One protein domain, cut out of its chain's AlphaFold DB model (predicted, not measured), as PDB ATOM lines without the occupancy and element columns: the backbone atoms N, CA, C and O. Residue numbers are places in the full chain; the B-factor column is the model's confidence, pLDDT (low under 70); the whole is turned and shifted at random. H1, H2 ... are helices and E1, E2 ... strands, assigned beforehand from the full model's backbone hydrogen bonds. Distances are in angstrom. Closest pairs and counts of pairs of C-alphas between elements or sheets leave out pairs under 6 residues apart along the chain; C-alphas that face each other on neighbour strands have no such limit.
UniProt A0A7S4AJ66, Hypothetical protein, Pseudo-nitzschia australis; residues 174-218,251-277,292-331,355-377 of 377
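Overview. This is residues 174 to 218, 251 to 277, 292 to 331 and 355 to 377 of the 377 residues of the protein "Hypothetical protein" of Pseudo-nitzschia australis (UniProt A0A7S4AJ66). A twisted, curled wall of five strands has helices H1 and H2 packed over one of its faces, while H3 lies beside H2 and packs along E1. The far end of E1 bends away to pair with the short strand E5. The printed part has 135 residues, with three named helices and five named strands in the order E1 H1 E2 E3 E4 H2 E5 H3; the sheet runs E2 E3 E4 E1 E5, all antiparallel, and the class is mixed, helices and strands. The whole is compact and rounded, with a radius of gyration of the C-alphas of 14.5 A and spans of 42 by 32 by 31 A.

Arrangement. In the sheet, E2, residues 254 to 259, and E3, residues 267 to 273, form a hairpin, with N 256 and O 270 within hydrogen-bond range at 2.8 A. E4, residues 293 to 300, is antiparallel to E3, with N 271 and O 296 at 2.8 A. E1, residues 177 to 188, is antiparallel to E4, with N 183 and O 295 at 2.8 A. E1 bends by 90 degrees at residue 185, and over residues 185 to 188 it pairs with E5, residues 359 to 361; N 186 and O 360 are 2.8 A apart. H1, residues 190 to 204, and H2, residues 306 to 326, are on the same face of the sheet, an arrangement of two layers, helices on one face of a sheet. H2 runs along the strands, at 10 degrees to E4 on the local plane, with a height over the sheet of 9.5 A. H2 touches H1 with residues 315 to 319 alone, the closest C-alphas being those of Leu 197 and Val 319, 7.6 A, at a steep tilt of 49 degrees, opposite ways. H3, residues 366 to 375, is on the sheet; its closest C-alphas with E1 are those of Ile 183 and Ala 366, 5.9 A. H3 touches H2 at a shallow tilt of 15 degrees, opposite ways; the closest C-alphas, those of Leu 320 and Ile 367, are 6.6 A apart, and H2 touches H3 with residues 317 to 324 alone. H1 and H3 are apart. In H1, H2 and H3 every O i to N i+4 pair is within hydrogen-bond range.

Along the chain. E1 begins at C-alpha 177, (-22.328, -28.768, 50.586), and is 24.6 A long. H1 is 21.0 A long, E4 22.2 A and H2 30.3 A. H3 ends at C-alpha 375, (-27.321, -16.162, 37.208).

Size, cuts and confidence. The C-alphas farthest apart, those of Asp 263 and Glu 355, are 42.1 A apart. Residues 219 to 250, 278 to 291 and 332 to 354 are not printed, leaving C-alpha gaps of 12.6, 9.8 and 17.8 A. Of the links printed whole, E2 to E3 is short and E1 to H1, E4 to H2 and E5 to H3 are tight. The mean pLDDT of the printed part is 87.3; residues 214 to 218, 261 to 264, 277, 330 to 331 and 377 are under 70.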
ATOM      1  N   PRO A 174     -22.025 -28.994  55.981       85.44
ATOM      2  CA  PRO A 174     -21.080 -30.089  55.862       85.44
ATOM      3  C   PRO A 174     -20.108 -29.832  54.711       85.44
ATOM      4  O   PRO A 174     -20.512 -29.391  53.635       85.44
ATOM      5  N   ALA A 175     -18.820 -30.107  54.926       86.94
ATOM      6  CA  ALA A 175     -17.798 -29.836  53.922       86.94
ATOM      7  C   ALA A 175     -18.178 -30.433  52.553       86.94
ATOM      8  O   ALA A 175     -18.359 -31.645  52.413       86.94
ATOM      9  N   GLY A 176     -18.257 -29.573  51.534       88.38
ATOM     10  CA  GLY A 176     -18.683 -29.951  50.186       88.38
ATOM     11  C   GLY A 176     -20.179 -29.781  49.912       88.38
ATOM     12  O   GLY A 176     -20.606 -30.149  48.824       88.38
ATOM     13  N   THR A 177     -20.957 -29.223  50.836       91.44
ATOM     14  CA  THR A 177     -22.328 -28.768  50.586       91.44
ATOM     15  C   THR A 177     -22.337 -27.253  50.387       91.44
ATOM     16  O   THR A 177     -21.724 -26.515  51.152       91.44
ATOM     17  N   SER A 178     -23.021 -26.784  49.348       92.81
ATOM     18  CA  SER A 178     -23.182 -25.369  49.014       92.81
ATOM     19  C   SER A 178     -24.668 -25.079  48.849       92.81
ATOM     20  O   SER A 178     -25.355 -25.772  48.101       92.81
ATOM     21  N   LEU A 179     -25.174 -24.078  49.569       94.31
ATOM     22  CA  LEU A 179     -26.527 -23.565  49.367       94.31
ATOM     23  C   LEU A 179     -26.579 -22.857  48.007       94.31
ATOM     24  O   LEU A 179     -25.791 -21.949  47.767       94.31
ATOM     25  N   LEU A 180     -27.473 -23.300  47.125       94.69
ATOM     26  CA  LEU A 180     -27.696 -22.679  45.820       94.69
ATOM     27  C   LEU A 180     -28.684 -21.525  45.931       94.69
ATOM     28  O   LEU A 180     -28.410 -20.432  45.454       94.69
ATOM     29  N   LEU A 181     -29.836 -21.775  46.557       96.00
ATOM     30  CA  LEU A 181     -30.869 -20.762  46.729       96.00
ATOM     31  C   LEU A 181     -31.751 -21.036  47.941       96.00
ATOM     32  O   LEU A 181     -31.883 -22.174  48.411       96.00
ATOM     33  N   LYS A 182     -32.368 -19.956  48.413       95.62
ATOM     34  CA  LYS A 182     -33.263 -19.891  49.563       95.62
ATOM     35  C   LYS A 182     -34.498 -19.087  49.168       95.62
ATOM     36  O   LYS A 182     -34.372 -17.926  48.798       95.62
ATOM     37  N   ILE A 183     -35.675 -19.701  49.259       96.75
ATOM     38  CA  ILE A 183     -36.957 -19.067  48.935       96.75
ATOM     39  C   ILE A 183     -37.806 -19.024  50.205       96.75
ATOM     40  O   ILE A 183     -38.310 -20.068  50.641       96.75
ATOM     41  N   PRO A 184     -37.961 -17.845  50.821       96.12
ATOM     42  CA  PRO A 184     -38.924 -17.654  51.894       96.12
ATOM     43  C   PRO A 184     -40.369 -17.745  51.377       96.12
ATOM     44  O   PRO A 184     -40.701 -17.330  50.264       96.12
ATOM     45  N   ALA A 185     -41.240 -18.321  52.198       95.38
ATOM     46  CA  ALA A 185     -42.642 -18.554  51.904       95.38
ATOM     47  C   ALA A 185     -43.523 -18.260  53.124       95.38
ATOM     48  O   ALA A 185     -43.285 -18.714  54.248       95.38
ATOM     49  N   LYS A 186     -44.617 -17.544  52.879       93.25
ATOM     50  CA  LYS A 186     -45.656 -17.268  53.874       93.25
ATOM     51  C   LYS A 186     -46.439 -18.527  54.223       93.25
ATOM     52  O   LYS A 186     -46.749 -18.765  55.390       93.25
ATOM     53  N   GLN A 187     -46.759 -19.331  53.212       92.38
ATOM     54  CA  GLN A 187     -47.517 -20.568  53.351       92.38
ATOM     55  C   GLN A 187     -46.969 -21.630  52.402       92.38
ATOM     56  O   GLN A 187     -46.649 -21.357  51.249       92.38
ATOM     57  N   MET A 188     -46.882 -22.863  52.894       94.75
ATOM     58  CA  MET A 188     -46.462 -24.022  52.113       94.75
ATOM     59  C   MET A 188     -47.210 -25.262  52.605       94.75
ATOM     60  O   MET A 188     -47.317 -25.497  53.810       94.75
ATOM     61  N   LYS A 189     -47.682 -26.094  51.672       94.62
ATOM     62  CA  LYS A 189     -48.200 -27.443  51.936       94.62
ATOM     63  C   LYS A 189     -47.084 -28.458  51.638       94.62
ATOM     64  O   LYS A 189     -47.035 -28.991  50.528       94.62
ATOM     65  N   PRO A 190     -46.182 -28.761  52.596       92.75
ATOM     66  CA  PRO A 190     -44.928 -29.465  52.305       92.75
ATOM     67  C   PRO A 190     -45.147 -30.875  51.745       92.75
ATOM     68  O   PRO A 190     -44.381 -31.330  50.903       92.75
ATOM     69  N   GLY A 191     -46.213 -31.566  52.166       91.00
ATOM     70  CA  GLY A 191     -46.548 -32.898  51.654       91.00
ATOM     71  C   GLY A 191     -46.945 -32.889  50.174       91.00
ATOM     72  O   GLY A 191     -46.419 -33.687  49.400       91.00
ATOM     73  N   GLY A 192     -47.832 -31.969  49.782       92.88
ATOM     74  CA  GLY A 192     -48.259 -31.811  48.389       92.88
ATOM     75  C   GLY A 192     -47.121 -31.310  47.504       92.88
ATOM     76  O   GLY A 192     -46.865 -31.889  46.452       92.88
ATOM     77  N   LEU A 193     -46.377 -30.310  47.983       94.38
ATOM     78  CA  LEU A 193     -45.234 -29.750  47.267       94.38
ATOM     79  C   LEU A 193     -44.130 -30.792  47.041       94.38
ATOM     80  O   LEU A 193     -43.626 -30.927  45.931       94.38
ATOM     81  N   ARG A 194     -43.806 -31.596  48.057       92.44
ATOM     82  CA  ARG A 194     -42.859 -32.711  47.928       92.44
ATOM     83  C   ARG A 194     -43.299 -33.725  46.884       92.44
ATOM     84  O   ARG A 194     -42.482 -34.156  46.078       92.44
ATOM     85  N   LEU A 195     -44.562 -34.149  46.934       92.94
ATOM     86  CA  LEU A 195     -45.095 -35.138  46.002       92.94
ATOM     87  C   LEU A 195     -45.055 -34.610  44.565       92.94
ATOM     88  O   LEU A 195     -44.628 -35.325  43.661       92.94
ATOM     89  N   PHE A 196     -45.435 -33.347  44.377       94.38
ATOM     90  CA  PHE A 196     -45.350 -32.664  43.094       94.38
ATOM     91  C   PHE A 196     -43.906 -32.601  42.581       94.38
ATOM     92  O   PHE A 196     -43.636 -33.084  41.486       94.38
ATOM     93  N   LEU A 197     -42.967 -32.088  43.387       93.38
ATOM     94  CA  LEU A 197     -41.559 -31.972  42.996       93.38
ATOM     95  C   LEU A 197     -40.955 -33.340  42.677       93.38
ATOM     96  O   LEU A 197     -40.210 -33.476  41.715       93.38
ATOM     97  N   MET A 198     -41.315 -34.382  43.426       91.00
ATOM     98  CA  MET A 198     -40.880 -35.746  43.134       91.00
ATOM     99  C   MET A 198     -41.319 -36.196  41.733       91.00
ATOM    100  O   MET A 198     -40.498 -36.736  40.994       91.00
ATOM    101  N   PHE A 199     -42.580 -35.969  41.349       91.50
ATOM    102  CA  PHE A 199     -43.065 -36.302  40.004       91.50
ATOM    103  C   PHE A 199     -42.459 -35.415  38.921       91.50
ATOM    104  O   PHE A 199     -42.130 -35.923  37.850       91.50
ATOM    105  N   TYR A 200     -42.291 -34.123  39.208       91.88
ATOM    106  CA  TYR A 200     -41.672 -33.168  38.296       91.88
ATOM    107  C   TYR A 200     -40.273 -33.599  37.910       91.88
ATOM    108  O   TYR A 200     -39.981 -33.820  36.732       91.88
ATOM    109  N   LEU A 201     -39.449 -33.824  38.930       90.25
ATOM    110  CA  LEU A 201     -38.122 -34.347  38.730       90.25
ATOM    111  C   LEU A 201     -38.242 -35.631  37.899       90.25
ATOM    112  O   LEU A 201     -37.534 -35.729  36.896       90.25
ATOM    113  N   MET A 202     -39.158 -36.570  38.246       86.94
ATOM    114  CA  MET A 202     -39.323 -37.901  37.594       86.94
ATOM    115  C   MET A 202     -39.528 -37.806  36.097       86.94
ATOM    116  O   MET A 202     -38.936 -38.590  35.354       86.94
ATOM    117  N   GLY A 203     -40.316 -36.824  35.670       88.62
ATOM    118  CA  GLY A 203     -40.544 -36.536  34.263       88.62
ATOM    119  C   GLY A 203     -39.278 -36.080  33.542       88.62
ATOM    120  O   GLY A 203     -39.012 -36.550  32.440       88.62
ATOM    121  N   MET A 204     -38.450 -35.235  34.165       84.94
ATOM    122  CA  MET A 204     -37.261 -34.682  33.506       84.94
ATOM    123  C   MET A 204     -36.203 -35.726  33.146       84.94
ATOM    124  O   MET A 204     -35.425 -35.510  32.218       84.94
ATOM    125  N   GLN A 205     -36.151 -36.863  33.845       77.44
ATOM    126  CA  GLN A 205     -35.100 -37.844  33.582       77.44
ATOM    127  C   GLN A 205     -35.322 -38.708  32.346       77.44
ATOM    128  O   GLN A 205     -34.335 -39.295  31.917       77.44
ATOM    129  N   ASN A 206     -36.527 -38.753  31.750       72.19
ATOM    130  CA  ASN A 206     -36.957 -39.559  30.583       72.19
ATOM    131  C   ASN A 206     -36.661 -41.086  30.645       72.19
ATOM    132  O   ASN A 206     -37.497 -41.889  30.237       72.19
ATOM    133  N   THR A 207     -35.525 -41.514  31.198       72.94
ATOM    134  CA  THR A 207     -35.086 -42.870  31.542       72.94
ATOM    135  C   THR A 207     -34.195 -42.816  32.802       72.94
ATOM    136  O   THR A 207     -32.968 -42.833  32.675       72.94
ATOM    137  N   PRO A 208     -34.756 -42.717  34.024       70.25
ATOM    138  CA  PRO A 208     -33.941 -42.711  35.236       70.25
ATOM    139  C   PRO A 208     -33.207 -44.050  35.377       70.25
ATOM    140  O   PRO A 208     -33.830 -45.117  35.382       70.25
ATOM    141  N   ASP A 209     -31.883 -44.011  35.511       74.31
ATOM    142  CA  ASP A 209     -31.119 -45.214  35.819       74.31
ATOM    143  C   ASP A 209     -31.485 -45.740  37.215       74.31
ATOM    144  O   ASP A 209     -31.827 -45.011  38.150       74.31
ATOM    145  N   ARG A 210     -31.419 -47.060  37.400       74.00
ATOM    146  CA  ARG A 210     -31.771 -47.665  38.688       74.00
ATOM    147  C   ARG A 210     -30.847 -47.131  39.793       74.00
ATOM    148  O   ARG A 210     -29.641 -47.351  39.748       74.00
ATOM    149  N   ASN A 211     -31.441 -46.563  40.845       71.69
ATOM    150  CA  ASN A 211     -30.777 -45.946  42.008       71.69
ATOM    151  C   ASN A 211     -30.177 -44.551  41.788       71.69
ATOM    152  O   ASN A 211     -29.485 -44.077  42.692       71.69
ATOM    153  N   THR A 212     -30.446 -43.875  40.671       70.50
ATOM    154  CA  THR A 212     -30.160 -42.435  40.598       70.50
ATOM    155  C   THR A 212     -30.986 -41.689  41.642       70.50
ATOM    156  O   THR A 212     -30.627 -40.603  42.075       70.50
ATOM    157  N   TRP A 213     -32.141 -42.227  42.034       70.06
ATOM    158  CA  TRP A 213     -33.113 -41.485  42.822       70.06
ATOM    159  C   TRP A 213     -33.433 -42.124  44.147       70.06
ATOM    160  O   TRP A 213     -33.617 -43.340  44.254       70.06
ATOM    161  N   ARG A 214     -33.514 -41.261  45.157       67.94
ATOM    162  CA  ARG A 214     -33.913 -41.612  46.507       67.94
ATOM    163  C   ARG A 214     -34.846 -40.537  47.025       67.94
ATOM    164  O   ARG A 214     -34.431 -39.472  47.461       67.94
ATOM    165  N   ALA A 215     -36.134 -40.855  47.023       67.19
ATOM    166  CA  ALA A 215     -37.068 -40.163  47.889       67.19
ATOM    167  C   ALA A 215     -36.862 -40.706  49.306       67.19
ATOM    168  O   ALA A 215     -37.690 -41.463  49.816       67.19
ATOM    169  N   ASP A 216     -35.734 -40.360  49.929       63.09
ATOM    170  CA  ASP A 216     -35.521 -40.673  51.331       63.09
ATOM    171  C   ASP A 216     -36.481 -39.783  52.116       63.09
ATOM    172  O   ASP A 216     -36.228 -38.639  52.484       63.09
ATOM    173  N   GLN A 217     -37.665 -40.330  52.382       59.56
ATOM    174  CA  GLN A 217     -38.330 -39.998  53.615       59.56
ATOM    175  C   GLN A 217     -37.376 -40.560  54.665       59.56
ATOM    176  O   GLN A 217     -37.481 -41.727  55.041       59.56
ATOM    177  N   LYS A 218     -36.474 -39.719  55.189       57.94
ATOM    178  CA  LYS A 218     -36.262 -39.751  56.631       57.94
ATOM    179  C   LYS A 218     -37.652 -39.502  57.214       57.94
ATOM    180  O   LYS A 218     -38.017 -38.384  57.558       57.94
ATOM    181  N   GLU A 251     -38.255 -30.080  64.421       73.75
ATOM    182  CA  GLU A 251     -38.738 -29.365  63.248       73.75
ATOM    183  C   GLU A 251     -38.933 -30.350  62.085       73.75
ATOM    184  O   GLU A 251     -38.024 -31.093  61.697       73.75
ATOM    185  N   LYS A 252     -40.154 -30.398  61.539       82.38
ATOM    186  CA  LYS A 252     -40.522 -31.335  60.470       82.38
ATOM    187  C   LYS A 252     -39.828 -30.962  59.167       82.38
ATOM    188  O   LYS A 252     -40.383 -30.238  58.357       82.38
ATOM    189  N   LYS A 253     -38.639 -31.500  58.935       88.19
ATOM    190  CA  LYS A 253     -37.863 -31.274  57.715       88.19
ATOM    191  C   LYS A 253     -38.208 -32.300  56.634       88.19
ATOM    192  O   LYS A 253     -38.125 -33.505  56.872       88.19
ATOM    193  N   TYR A 254     -38.551 -31.839  55.433       89.88
ATOM    194  CA  TYR A 254     -38.748 -32.709  54.270       89.88
ATOM    195  C   TYR A 254     -37.568 -32.559  53.319       89.88
ATOM    196  O   TYR A 254     -37.237 -31.446  52.932       89.88
ATOM    197  N   VAL A 255     -36.950 -33.675  52.935       90.50
ATOM    198  CA  VAL A 255     -35.781 -33.686  52.048       90.50
ATOM    199  C   VAL A 255     -36.106 -34.492  50.790       90.50
ATOM    200  O   VAL A 255     -36.730 -35.559  50.860       90.50
ATOM    201  N   LEU A 256     -35.730 -33.953  49.633       89.38
ATOM    202  CA  LEU A 256     -35.687 -34.656  48.358       89.38
ATOM    203  C   LEU A 256     -34.239 -34.662  47.879       89.38
ATOM    204  O   LEU A 256     -33.632 -33.603  47.761       89.38
ATOM    205  N   GLU A 257     -33.702 -35.846  47.595       90.44
ATOM    206  CA  GLU A 257     -32.337 -36.010  47.099       90.44
ATOM    207  C   GLU A 257     -32.366 -36.567  45.676       90.44
ATOM    208  O   GLU A 257     -32.993 -37.595  45.393       90.44
ATOM    209  N   MET A 258     -31.654 -35.897  44.777       85.31
ATOM    210  CA  MET A 258     -31.460 -36.329  43.402       85.31
ATOM    211  C   MET A 258     -29.985 -36.640  43.159       85.31
ATOM    212  O   MET A 258     -29.136 -35.751  43.249       85.31
ATOM    213  N   LEU A 259     -29.671 -37.892  42.817       84.38
ATOM    214  CA  LEU A 259     -28.328 -38.304  42.421       84.38
ATOM    215  C   LEU A 259     -28.211 -38.246  40.893       84.38
ATOM    216  O   LEU A 259     -29.012 -38.848  40.177       84.38
ATOM    217  N   TYR A 260     -27.199 -37.540  40.400       73.00
ATOM    218  CA  TYR A 260     -26.984 -37.377  38.958       73.00
ATOM    219  C   TYR A 260     -26.082 -38.458  38.385       73.00
ATOM    220  O   TYR A 260     -26.353 -38.994  37.317       73.00
ATOM    221  N   ASP A 261     -25.045 -38.817  39.139       68.81
ATOM    222  CA  ASP A 261     -24.079 -39.825  38.740       68.81
ATOM    223  C   ASP A 261     -24.133 -41.026  39.679       68.81
ATOM    224  O   ASP A 261     -24.255 -40.897  40.903       68.81
ATOM    225  N   THR A 262     -23.917 -42.209  39.104       65.25
ATOM    226  CA  THR A 262     -23.685 -43.460  39.847       65.25
ATOM    227  C   THR A 262     -22.583 -43.301  40.905       65.25
ATOM    228  O   THR A 262     -22.612 -43.950  41.954       65.25
ATOM    229  N   ASP A 263     -21.645 -42.387  40.648       69.62
ATOM    230  CA  ASP A 263     -20.455 -42.139  41.454       69.62
ATOM    231  C   ASP A 263     -20.703 -41.206  42.651       69.62
ATOM    232  O   ASP A 263     -19.791 -40.990  43.450       69.62
ATOM    233  N   ARG A 264     -21.931 -40.681  42.827       68.69
ATOM    234  CA  ARG A 264     -22.321 -39.776  43.936       68.69
ATOM    235  C   ARG A 264     -21.489 -38.491  44.017       68.69
ATOM    236  O   ARG A 264     -21.376 -37.885  45.079       68.69
ATOM    237  N   THR A 265     -20.887 -38.084  42.907       76.00
ATOM    238  CA  THR A 265     -20.025 -36.898  42.795       76.00
ATOM    239  C   THR A 265     -20.810 -35.590  42.759       76.00
ATOM    240  O   THR A 265     -20.243 -34.544  43.071       76.00
ATOM    241  N   GLY A 266     -22.099 -35.656  42.420       80.69
ATOM    242  CA  GLY A 266     -23.027 -34.537  42.462       80.69
ATOM    243  C   GLY A 266     -24.419 -34.999  42.884       80.69
ATOM    244  O   GLY A 266     -24.994 -35.922  42.295       80.69
ATOM    245  N   MET A 267     -24.943 -34.369  43.929       88.88
ATOM    246  CA  MET A 267     -26.275 -34.611  44.470       88.88
ATOM    247  C   MET A 267     -26.967 -33.269  44.695       88.88
ATOM    248  O   MET A 267     -26.380 -32.365  45.281       88.88
ATOM    249  N   LEU A 268     -28.189 -33.130  44.186       92.44
ATOM    250  CA  LEU A 268     -29.025 -31.957  44.427       92.44
ATOM    251  C   LEU A 268     -30.010 -32.297  45.543       92.44
ATOM    252  O   LEU A 268     -30.733 -33.290  45.445       92.44
ATOM    253  N   GLN A 269     -30.033 -31.482  46.588       93.94
ATOM    254  CA  GLN A 269     -30.896 -31.666  47.747       93.94
ATOM    255  C   GLN A 269     -31.884 -30.508  47.840       93.94
ATOM    256  O   GLN A 269     -31.473 -29.357  47.935       93.94
ATOM    257  N   ILE A 270     -33.181 -30.806  47.841       94.69
ATOM    258  CA  ILE A 270     -34.240 -29.821  48.067       94.69
ATOM    259  C   ILE A 270     -34.811 -30.061  49.459       94.69
ATOM    260  O   ILE A 270     -35.325 -31.141  49.757       94.69
ATOM    261  N   GLU A 271     -34.719 -29.053  50.314       94.44
ATOM    262  CA  GLU A 271     -35.279 -29.063  51.656       94.44
ATOM    263  C   GLU A 271     -36.516 -28.175  51.710       94.44
ATOM    264  O   GLU A 271     -36.480 -27.013  51.310       94.44
ATOM    265  N   LEU A 272     -37.609 -28.726  52.234       94.38
ATOM    266  CA  LEU A 272     -38.832 -27.992  52.532       94.38
ATOM    267  C   LEU A 272     -38.955 -27.889  54.052       94.38
ATOM    268  O   LEU A 272     -39.134 -28.900  54.744       94.38
ATOM    269  N   LEU A 273     -38.845 -26.665  54.555       93.25
ATOM    270  CA  LEU A 273     -38.952 -26.315  55.964       93.25
ATOM    271  C   LEU A 273     -40.329 -25.677  56.187       93.25
ATOM    272  O   LEU A 273     -40.529 -24.513  55.839       93.25
ATOM    273  N   PRO A 274     -41.336 -26.416  56.682       92.12
ATOM    274  CA  PRO A 274     -42.629 -25.832  56.992       92.12
ATOM    275  C   PRO A 274     -42.470 -24.827  58.127       92.12
ATOM    276  O   PRO A 274     -41.830 -25.120  59.135       92.12
ATOM    277  N   GLY A 275     -43.108 -23.666  57.988       88.94
ATOM    278  CA  GLY A 275     -43.157 -22.698  59.073       88.94
ATOM    279  C   GLY A 275     -43.741 -23.356  60.321       88.94
ATOM    280  O   GLY A 275     -44.773 -24.034  60.254       88.94
ATOM    281  N   GLY A 276     -43.057 -23.204  61.456       78.94
ATOM    282  CA  GLY A 276     -43.511 -23.765  62.721       78.94
ATOM    283  C   GLY A 276     -44.916 -23.256  63.030       78.94
ATOM    284  O   GLY A 276     -45.123 -22.053  63.198       78.94
ATOM    285  N   SER A 277     -45.894 -24.163  63.097       64.19
ATOM    286  CA  SER A 277     -47.246 -23.832  63.543       64.19
ATOM    287  C   SER A 277     -47.171 -23.508  65.031       64.19
ATOM    288  O   SER A 277     -47.347 -24.396  65.862       64.19
ATOM    289  N   GLN A 292     -40.644 -18.408  58.980       88.50
ATOM    290  CA  GLN A 292     -41.384 -18.469  57.739       88.50
ATOM    291  C   GLN A 292     -41.108 -19.835  57.129       88.50
ATOM    292  O   GLN A 292     -40.069 -20.450  57.389       88.50
ATOM    293  N   ALA A 293     -42.073 -20.341  56.373       93.38
ATOM    294  CA  ALA A 293     -41.821 -21.547  55.621       93.38
ATOM    295  C   ALA A 293     -40.694 -21.242  54.621       93.38
ATOM    296  O   ALA A 293     -40.589 -20.125  54.126       93.38
ATOM    297  N   GLU A 294     -39.808 -22.191  54.358       95.38
ATOM    298  CA  GLU A 294     -38.615 -21.929  53.560       95.38
ATOM    299  C   GLU A 294     -38.304 -23.125  52.667       95.38
ATOM    300  O   GLU A 294     -38.373 -24.279  53.094       95.38
ATOM    301  N   ILE A 295     -37.960 -22.845  51.414       96.12
ATOM    302  CA  ILE A 295     -37.448 -23.831  50.467       96.12
ATOM    303  C   ILE A 295     -35.961 -23.553  50.286       96.12
ATOM    304  O   ILE A 295     -35.574 -22.439  49.936       96.12
ATOM    305  N   ARG A 296     -35.121 -24.562  50.510       95.88
ATOM    306  CA  ARG A 296     -33.672 -24.471  50.304       95.88
ATOM    307  C   ARG A 296     -33.237 -25.502  49.282       95.88
ATOM    308  O   ARG A 296     -33.647 -26.658  49.362       95.88
ATOM    309  N   ILE A 297     -32.388 -25.105  48.346       95.69
ATOM    310  CA  ILE A 297     -31.777 -26.028  47.389       95.69
ATOM    311  C   ILE A 297     -30.275 -26.022  47.623       95.69
ATOM    312  O   ILE A 297     -29.652 -24.964  47.629       95.69
ATOM    313  N   TYR A 298     -29.697 -27.202  47.804       95.44
ATOM    314  CA  TYR A 298     -28.274 -27.387  48.040       95.44
ATOM    315  C   TYR A 298     -27.654 -28.241  46.953       95.44
ATOM    316  O   TYR A 298     -28.211 -29.254  46.526       95.44
ATOM    317  N   ARG A 299     -26.432 -27.869  46.599       94.06
ATOM    318  CA  ARG A 299     -25.492 -28.696  45.867       94.06
ATOM    319  C   ARG A 299     -24.631 -29.457  46.861       94.06
ATOM    320  O   ARG A 299     -23.928 -28.856  47.668       94.06
ATOM    321  N   CYS A 300     -24.632 -30.775  46.762       91.06
ATOM    322  CA  CYS A 300     -23.802 -31.664  47.562       91.06
ATOM    323  C   CYS A 300     -22.726 -32.295  46.661       91.06
ATOM    324  O   CYS A 300     -23.030 -33.019  45.713       91.06
ATOM    325  N   GLY A 301     -21.457 -32.020  46.960       89.12
ATOM    326  CA  GLY A 301     -20.287 -32.500  46.226       89.12
ATOM    327  C   GLY A 301     -19.139 -31.484  46.248       89.12
ATOM    328  O   GLY A 301     -19.322 -30.307  45.968       89.12
ATOM    329  N   SER A 302     -17.915 -31.937  46.541       84.44
ATOM    330  CA  SER A 302     -16.759 -31.031  46.681       84.44
ATOM    331  C   SER A 302     -16.247 -30.447  45.359       84.44
ATOM    332  O   SER A 302     -15.615 -29.391  45.358       84.44
ATOM    333  N   ARG A 303     -16.452 -31.150  44.236       87.06
ATOM    334  CA  ARG A 303     -15.966 -30.761  42.900       87.06
ATOM    335  C   ARG A 303     -16.943 -31.251  41.824       87.06
ATOM    336  O   ARG A 303     -16.651 -32.261  41.176       87.06
ATOM    337  N   PRO A 304     -18.099 -30.586  41.653       87.88
ATOM    338  CA  PRO A 304     -19.045 -30.942  40.602       87.88
ATOM    339  C   PRO A 304     -18.366 -30.886  39.228       87.88
ATOM    340  O   PRO A 304     -17.527 -30.020  38.964       87.88
ATOM    341  N   SER A 305     -18.709 -31.825  38.348       88.88
ATOM    342  CA  SER A 305     -18.242 -31.779  36.962       88.88
ATOM    343  C   SER A 305     -18.929 -30.628  36.214       88.88
ATOM    344  O   SER A 305     -20.042 -30.235  36.550       88.88
ATOM    345  N   THR A 306     -18.307 -30.090  35.161       90.31
ATOM    346  CA  THR A 306     -18.951 -29.050  34.332       90.31
ATOM    347  C   THR A 306     -20.265 -29.539  33.716       90.31
ATOM    348  O   THR A 306     -21.220 -28.777  33.633       90.31
ATOM    349  N   SER A 307     -20.336 -30.820  33.335       88.62
ATOM    350  CA  SER A 307     -21.574 -31.430  32.830       88.62
ATOM    351  C   SER A 307     -22.673 -31.437  33.889       88.62
ATOM    352  O   SER A 307     -23.821 -31.140  33.573       88.62
ATOM    353  N   TYR A 308     -22.317 -31.746  35.139       88.31
ATOM    354  CA  TYR A 308     -23.244 -31.693  36.261       88.31
ATOM    355  C   TYR A 308     -23.762 -30.271  36.479       88.31
ATOM    356  O   TYR A 308     -24.965 -30.092  36.567       88.31
ATOM    357  N   LEU A 309     -22.887 -29.259  36.478       91.00
ATOM    358  CA  LEU A 309     -23.296 -27.857  36.653       91.00
ATOM    359  C   LEU A 309     -24.287 -27.396  35.577       91.00
ATOM    360  O   LEU A 309     -25.274 -26.737  35.882       91.00
ATOM    361  N   MET A 310     -24.058 -27.778  34.317       90.75
ATOM    362  CA  MET A 310     -24.993 -27.459  33.236       90.75
ATOM    363  C   MET A 310     -26.355 -28.131  33.442       90.75
ATOM    364  O   MET A 310     -27.383 -27.477  33.306       90.75
ATOM    365  N   GLN A 311     -26.380 -29.418  33.786       89.00
ATOM    366  CA  GLN A 311     -27.637 -30.134  34.036       89.00
ATOM    367  C   GLN A 311     -28.366 -29.602  35.271       89.00
ATOM    368  O   GLN A 311     -29.581 -29.441  35.243       89.00
ATOM    369  N   GLU A 312     -27.618 -29.293  36.328       92.12
ATOM    370  CA  GLU A 312     -28.132 -28.692  37.551       92.12
ATOM    371  C   GLU A 312     -28.832 -27.368  37.248       92.12
ATOM    372  O   GLU A 312     -29.962 -27.188  37.685       92.12
ATOM    373  N   SER A 313     -28.223 -26.485  36.447       93.31
ATOM    374  CA  SER A 313     -28.841 -25.200  36.093       93.31
ATOM    375  C   SER A 313     -30.196 -25.365  35.397       93.31
ATOM    376  O   SER A 313     -31.152 -24.697  35.770       93.31
ATOM    377  N   VAL A 314     -30.314 -26.320  34.465       92.81
ATOM    378  CA  VAL A 314     -31.575 -26.618  33.759       92.81
ATOM    379  C   VAL A 314     -32.639 -27.137  34.724       92.81
ATOM    380  O   VAL A 314     -33.806 -26.774  34.629       92.81
ATOM    381  N   ILE A 315     -32.238 -27.992  35.662       93.00
ATOM    382  CA  ILE A 315     -33.154 -28.602  36.625       93.00
ATOM    383  C   ILE A 315     -33.613 -27.591  37.666       93.00
ATOM    384  O   ILE A 315     -34.791 -27.570  38.004       93.00
ATOM    385  N   VAL A 316     -32.703 -26.763  38.176       95.56
ATOM    386  CA  VAL A 316     -33.040 -25.724  39.149       95.56
ATOM    387  C   VAL A 316     -33.958 -24.683  38.513       95.56
ATOM    388  O   VAL A 316     -34.972 -24.357  39.120       95.56
ATOM    389  N   ASP A 317     -33.674 -24.233  37.291       95.44
ATOM    390  CA  ASP A 317     -34.533 -23.282  36.572       95.44
ATOM    391  C   ASP A 317     -35.935 -23.857  36.320       95.44
ATOM    392  O   ASP A 317     -36.938 -23.234  36.661       95.44
ATOM    393  N   GLY A 318     -36.015 -25.113  35.869       94.69
ATOM    394  CA  GLY A 318     -37.292 -25.799  35.697       94.69
ATOM    395  C   GLY A 318     -38.066 -26.006  37.009       94.69
ATOM    396  O   GLY A 318     -39.290 -25.886  37.043       94.69
ATOM    397  N   VAL A 319     -37.375 -26.259  38.127       95.44
ATOM    398  CA  VAL A 319     -38.016 -26.277  39.453       95.44
ATOM    399  C   VAL A 319     -38.578 -24.895  39.794       95.44
ATOM    400  O   VAL A 319     -39.700 -24.824  40.288       95.44
ATOM    401  N   LEU A 320     -37.847 -23.808  39.532       96.06
ATOM    402  CA  LEU A 320     -38.320 -22.442  39.791       96.06
ATOM    403  C   LEU A 320     -39.545 -22.083  38.935       96.06
ATOM    404  O   LEU A 320     -40.490 -21.509  39.478       96.06
ATOM    405  N   ASP A 321     -39.582 -22.491  37.662       95.12
ATOM    406  CA  ASP A 321     -40.760 -22.360  36.788       95.12
ATOM    407  C   ASP A 321     -41.992 -23.016  37.409       95.12
ATOM    408  O   ASP A 321     -43.064 -22.413  37.509       95.12
ATOM    409  N   GLU A 322     -41.847 -24.251  37.882       94.62
ATOM    410  CA  GLU A 322     -42.976 -24.951  38.475       94.62
ATOM    411  C   GLU A 322     -43.381 -24.378  39.830       94.62
ATOM    412  O   GLU A 322     -44.574 -24.301  40.126       94.62
ATOM    413  N   LEU A 323     -42.433 -23.929  40.656       95.25
ATOM    414  CA  LEU A 323     -42.762 -23.226  41.897       95.25
ATOM    415  C   LEU A 323     -43.540 -21.933  41.611       95.25
ATOM    416  O   LEU A 323     -44.500 -21.636  42.324       95.25
ATOM    417  N   GLN A 324     -43.186 -21.204  40.552       94.00
ATOM    418  CA  GLN A 324     -43.897 -20.004  40.109       94.00
ATOM    419  C   GLN A 324     -45.312 -20.326  39.608       94.00
ATOM    420  O   GLN A 324     -46.269 -19.624  39.950       94.00
ATOM    421  N   ASN A 325     -45.469 -21.424  38.863       91.88
ATOM    422  CA  ASN A 325     -46.771 -21.930  38.431       91.88
ATOM    423  C   ASN A 325     -47.645 -22.332  39.626       91.88
ATOM    424  O   ASN A 325     -48.820 -21.976  39.684       91.88
ATOM    425  N   LEU A 326     -47.075 -23.039  40.604       92.19
ATOM    426  CA  LEU A 326     -47.773 -23.461  41.820       92.19
ATOM    427  C   LEU A 326     -48.143 -22.296  42.741       92.19
ATOM    428  O   LEU A 326     -49.130 -22.397  43.474       92.19
ATOM    429  N   ALA A 327     -47.369 -21.213  42.705       92.38
ATOM    430  CA  ALA A 327     -47.684 -19.971  43.397       92.38
ATOM    431  C   ALA A 327     -48.817 -19.178  42.719       92.38
ATOM    432  O   ALA A 327     -49.318 -18.216  43.298       92.38
ATOM    433  N   GLY A 328     -49.235 -19.570  41.508       87.56
ATOM    434  CA  GLY A 328     -50.231 -18.848  40.714       87.56
ATOM    435  C   GLY A 328     -49.700 -17.550  40.098       87.56
ATOM    436  O   GLY A 328     -50.488 -16.705  39.690       87.56
ATOM    437  N   LEU A 329     -48.375 -17.373  40.026       79.31
ATOM    438  CA  LEU A 329     -47.734 -16.158  39.501       79.31
ATOM    439  C   LEU A 329     -47.505 -16.210  37.978       79.31
ATOM    440  O   LEU A 329     -47.312 -15.174  37.338       79.31
ATOM    441  N   GLY A 330     -47.552 -17.410  37.385       65.50
ATOM    442  CA  GLY A 330     -47.258 -17.651  35.965       65.50
ATOM    443  C   GLY A 330     -48.278 -17.086  34.966       65.50
ATOM    444  O   GLY A 330     -47.989 -17.022  33.777       65.50
ATOM    445  N   GLY A 331     -49.454 -16.631  35.417       60.12
ATOM    446  CA  GLY A 331     -50.465 -16.039  34.530       60.12
ATOM    447  C   GLY A 331     -50.177 -14.594  34.102       60.12
ATOM    448  O   GLY A 331     -50.711 -14.137  33.096       60.12
ATOM    449  N   GLU A 355     -55.749 -19.938  49.797       87.00
ATOM    450  CA  GLU A 355     -55.742 -21.066  50.730       87.00
ATOM    451  C   GLU A 355     -55.496 -22.427  50.062       87.00
ATOM    452  O   GLU A 355     -54.948 -23.349  50.690       87.00
ATOM    453  N   ASP A 356     -55.859 -22.559  48.789       87.88
ATOM    454  CA  ASP A 356     -55.742 -23.797  48.029       87.88
ATOM    455  C   ASP A 356     -54.374 -23.942  47.370       87.88
ATOM    456  O   ASP A 356     -53.920 -25.074  47.161       87.88
ATOM    457  N   ARG A 357     -53.646 -22.834  47.190       91.19
ATOM    458  CA  ARG A 357     -52.291 -22.823  46.630       91.19
ATOM    459  C   ARG A 357     -51.337 -23.688  47.462       91.19
ATOM    460  O   ARG A 357     -51.410 -23.777  48.694       91.19
ATOM    461  N   LEU A 358     -50.434 -24.387  46.771       92.62
ATOM    462  CA  LEU A 358     -49.429 -25.240  47.421       92.62
ATOM    463  C   LEU A 358     -48.306 -24.418  48.060       92.62
ATOM    464  O   LEU A 358     -47.692 -24.881  49.027       92.62
ATOM    465  N   LEU A 359     -48.051 -23.227  47.520       94.56
ATOM    466  CA  LEU A 359     -46.971 -22.332  47.904       94.56
ATOM    467  C   LEU A 359     -47.432 -20.877  47.765       94.56
ATOM    468  O   LEU A 359     -48.032 -20.518  46.760       94.56
ATOM    469  N   ILE A 360     -47.102 -20.050  48.752       94.69
ATOM    470  CA  ILE A 360     -47.220 -18.591  48.687       94.69
ATOM    471  C   ILE A 360     -45.853 -18.014  49.084       94.69
ATOM    472  O   ILE A 360     -45.515 -18.080  50.273       94.69
ATOM    473  N   PRO A 361     -45.047 -17.512  48.129       94.12
ATOM    474  CA  PRO A 361     -43.740 -16.923  48.419       94.12
ATOM    475  C   PRO A 361     -43.872 -15.605  49.202       94.12
ATOM    476  O   PRO A 361     -44.906 -14.940  49.141       94.12
ATOM    477  N   ASP A 362     -42.842 -15.247  49.971       94.31
ATOM    478  CA  ASP A 362     -42.791 -13.990  50.735       94.31
ATOM    479  C   ASP A 362     -41.357 -13.442  50.797       94.31
ATOM    480  O   ASP A 362     -40.565 -13.967  51.576       94.31
ATOM    481  N   PRO A 363     -40.993 -12.411  50.015       93.88
ATOM    482  CA  PRO A 363     -41.865 -11.573  49.184       93.88
ATOM    483  C   PRO A 363     -42.386 -12.285  47.922       93.88
ATOM    484  O   PRO A 363     -41.854 -13.309  47.508       93.88
ATOM    485  N   GLU A 364     -43.400 -11.719  47.256       91.38
ATOM    486  CA  GLU A 364     -43.983 -12.283  46.018       91.38
ATOM    487  C   GLU A 364     -42.943 -12.492  44.901       91.38
ATOM    488  O   GLU A 364     -43.034 -13.442  44.127       91.38
ATOM    489  N   ASN A 365     -41.902 -11.652  44.874       92.44
ATOM    490  CA  ASN A 365     -40.800 -11.729  43.914       92.44
ATOM    491  C   ASN A 365     -39.659 -12.668  44.349       92.44
ATOM    492  O   ASN A 365     -38.642 -12.726  43.664       92.44
ATOM    493  N   ALA A 366     -39.791 -13.405  45.459       95.25
ATOM    494  CA  ALA A 366     -38.708 -14.239  45.991       95.25
ATOM    495  C   ALA A 366     -38.213 -15.298  44.991       95.25
ATOM    496  O   ALA A 366     -37.047 -15.680  45.015       95.25
ATOM    497  N   ILE A 367     -39.089 -15.778  44.102       95.00
ATOM    498  CA  ILE A 367     -38.717 -16.746  43.060       95.00
ATOM    499  C   ILE A 367     -37.883 -16.075  41.960       95.00
ATOM    500  O   ILE A 367     -36.893 -16.648  41.513       95.00
ATOM    501  N   GLU A 368     -38.244 -14.854  41.560       94.06
ATOM    502  CA  GLU A 368     -37.493 -14.078  40.564       94.06
ATOM    503  C   GLU A 368     -36.108 -13.700  41.109       94.06
ATOM    504  O   GLU A 368     -35.093 -13.913  40.451       94.06
ATOM    505  N   GLU A 369     -36.046 -13.249  42.362       94.94
ATOM    506  CA  GLU A 369     -34.789 -12.950  43.057       94.94
ATOM    507  C   GLU A 369     -33.891 -14.195  43.178       94.94
ATOM    508  O   GLU A 369     -32.669 -14.117  43.012       94.94
ATOM    509  N   ALA A 370     -34.485 -15.374  43.398       95.00
ATOM    510  CA  ALA A 370     -33.754 -16.637  43.392       95.00
ATOM    511  C   ALA A 370     -33.184 -16.982  42.002       95.00
ATOM    512  O   ALA A 370     -32.061 -17.489  41.927       95.00
ATOM    513  N   ARG A 371     -33.896 -16.677  40.904       94.56
ATOM    514  CA  ARG A 371     -33.356 -16.829  39.535       94.56
ATOM    515  C   ARG A 371     -32.200 -15.878  39.276       94.56
ATOM    516  O   ARG A 371     -31.177 -16.302  38.742       94.56
ATOM    517  N   GLU A 372     -32.341 -14.614  39.663       94.25
ATOM    518  CA  GLU A 372     -31.269 -13.626  39.518       94.25
ATOM    519  C   GLU A 372     -30.022 -14.071  40.286       94.25
ATOM    520  O   GLU A 372     -28.921 -14.043  39.742       94.25
ATOM    521  N   SER A 373     -30.197 -14.587  41.505       92.38
ATOM    522  CA  SER A 373     -29.103 -15.124  42.323       92.38
ATOM    523  C   SER A 373     -28.386 -16.302  41.653       92.38
ATOM    524  O   SER A 373     -27.161 -16.404  41.740       92.38
ATOM    525  N   LEU A 374     -29.120 -17.158  40.933       90.94
ATOM    526  CA  LEU A 374     -28.552 -18.281  40.183       90.94
ATOM    527  C   LEU A 374     -27.703 -17.819  38.987       90.94
ATOM    528  O   LEU A 374     -26.747 -18.493  38.616       90.94
ATOM    529  N   ALA A 375     -28.031 -16.676  38.379       88.69
ATOM    530  CA  ALA A 375     -27.321 -16.162  37.208       88.69
ATOM    531  C   ALA A 375     -25.913 -15.625  37.529       88.69
ATOM    532  O   ALA A 375     -25.081 -15.507  36.624       88.69
ATOM    533  N   PHE A 376     -25.641 -15.290  38.795       79.75
ATOM    534  CA  PHE A 376     -24.374 -14.697  39.239       79.75
ATOM    535  C   PHE A 376     -23.446 -15.660  40.002       79.75
ATOM    536  O   PHE A 376     -22.322 -15.261  40.322       79.75
ATOM    537  N   GLY A 377     -23.885 -16.894  40.286       65.44
ATOM    538  CA  GLY A 377     -23.110 -17.930  40.993       65.44
ATOM    539  C   GLY A 377     -22.435 -18.926  40.060       65.44
ATOM    540  O   GLY A 377     -21.268 -19.291  40.341       65.44
TER     541      GLY A 377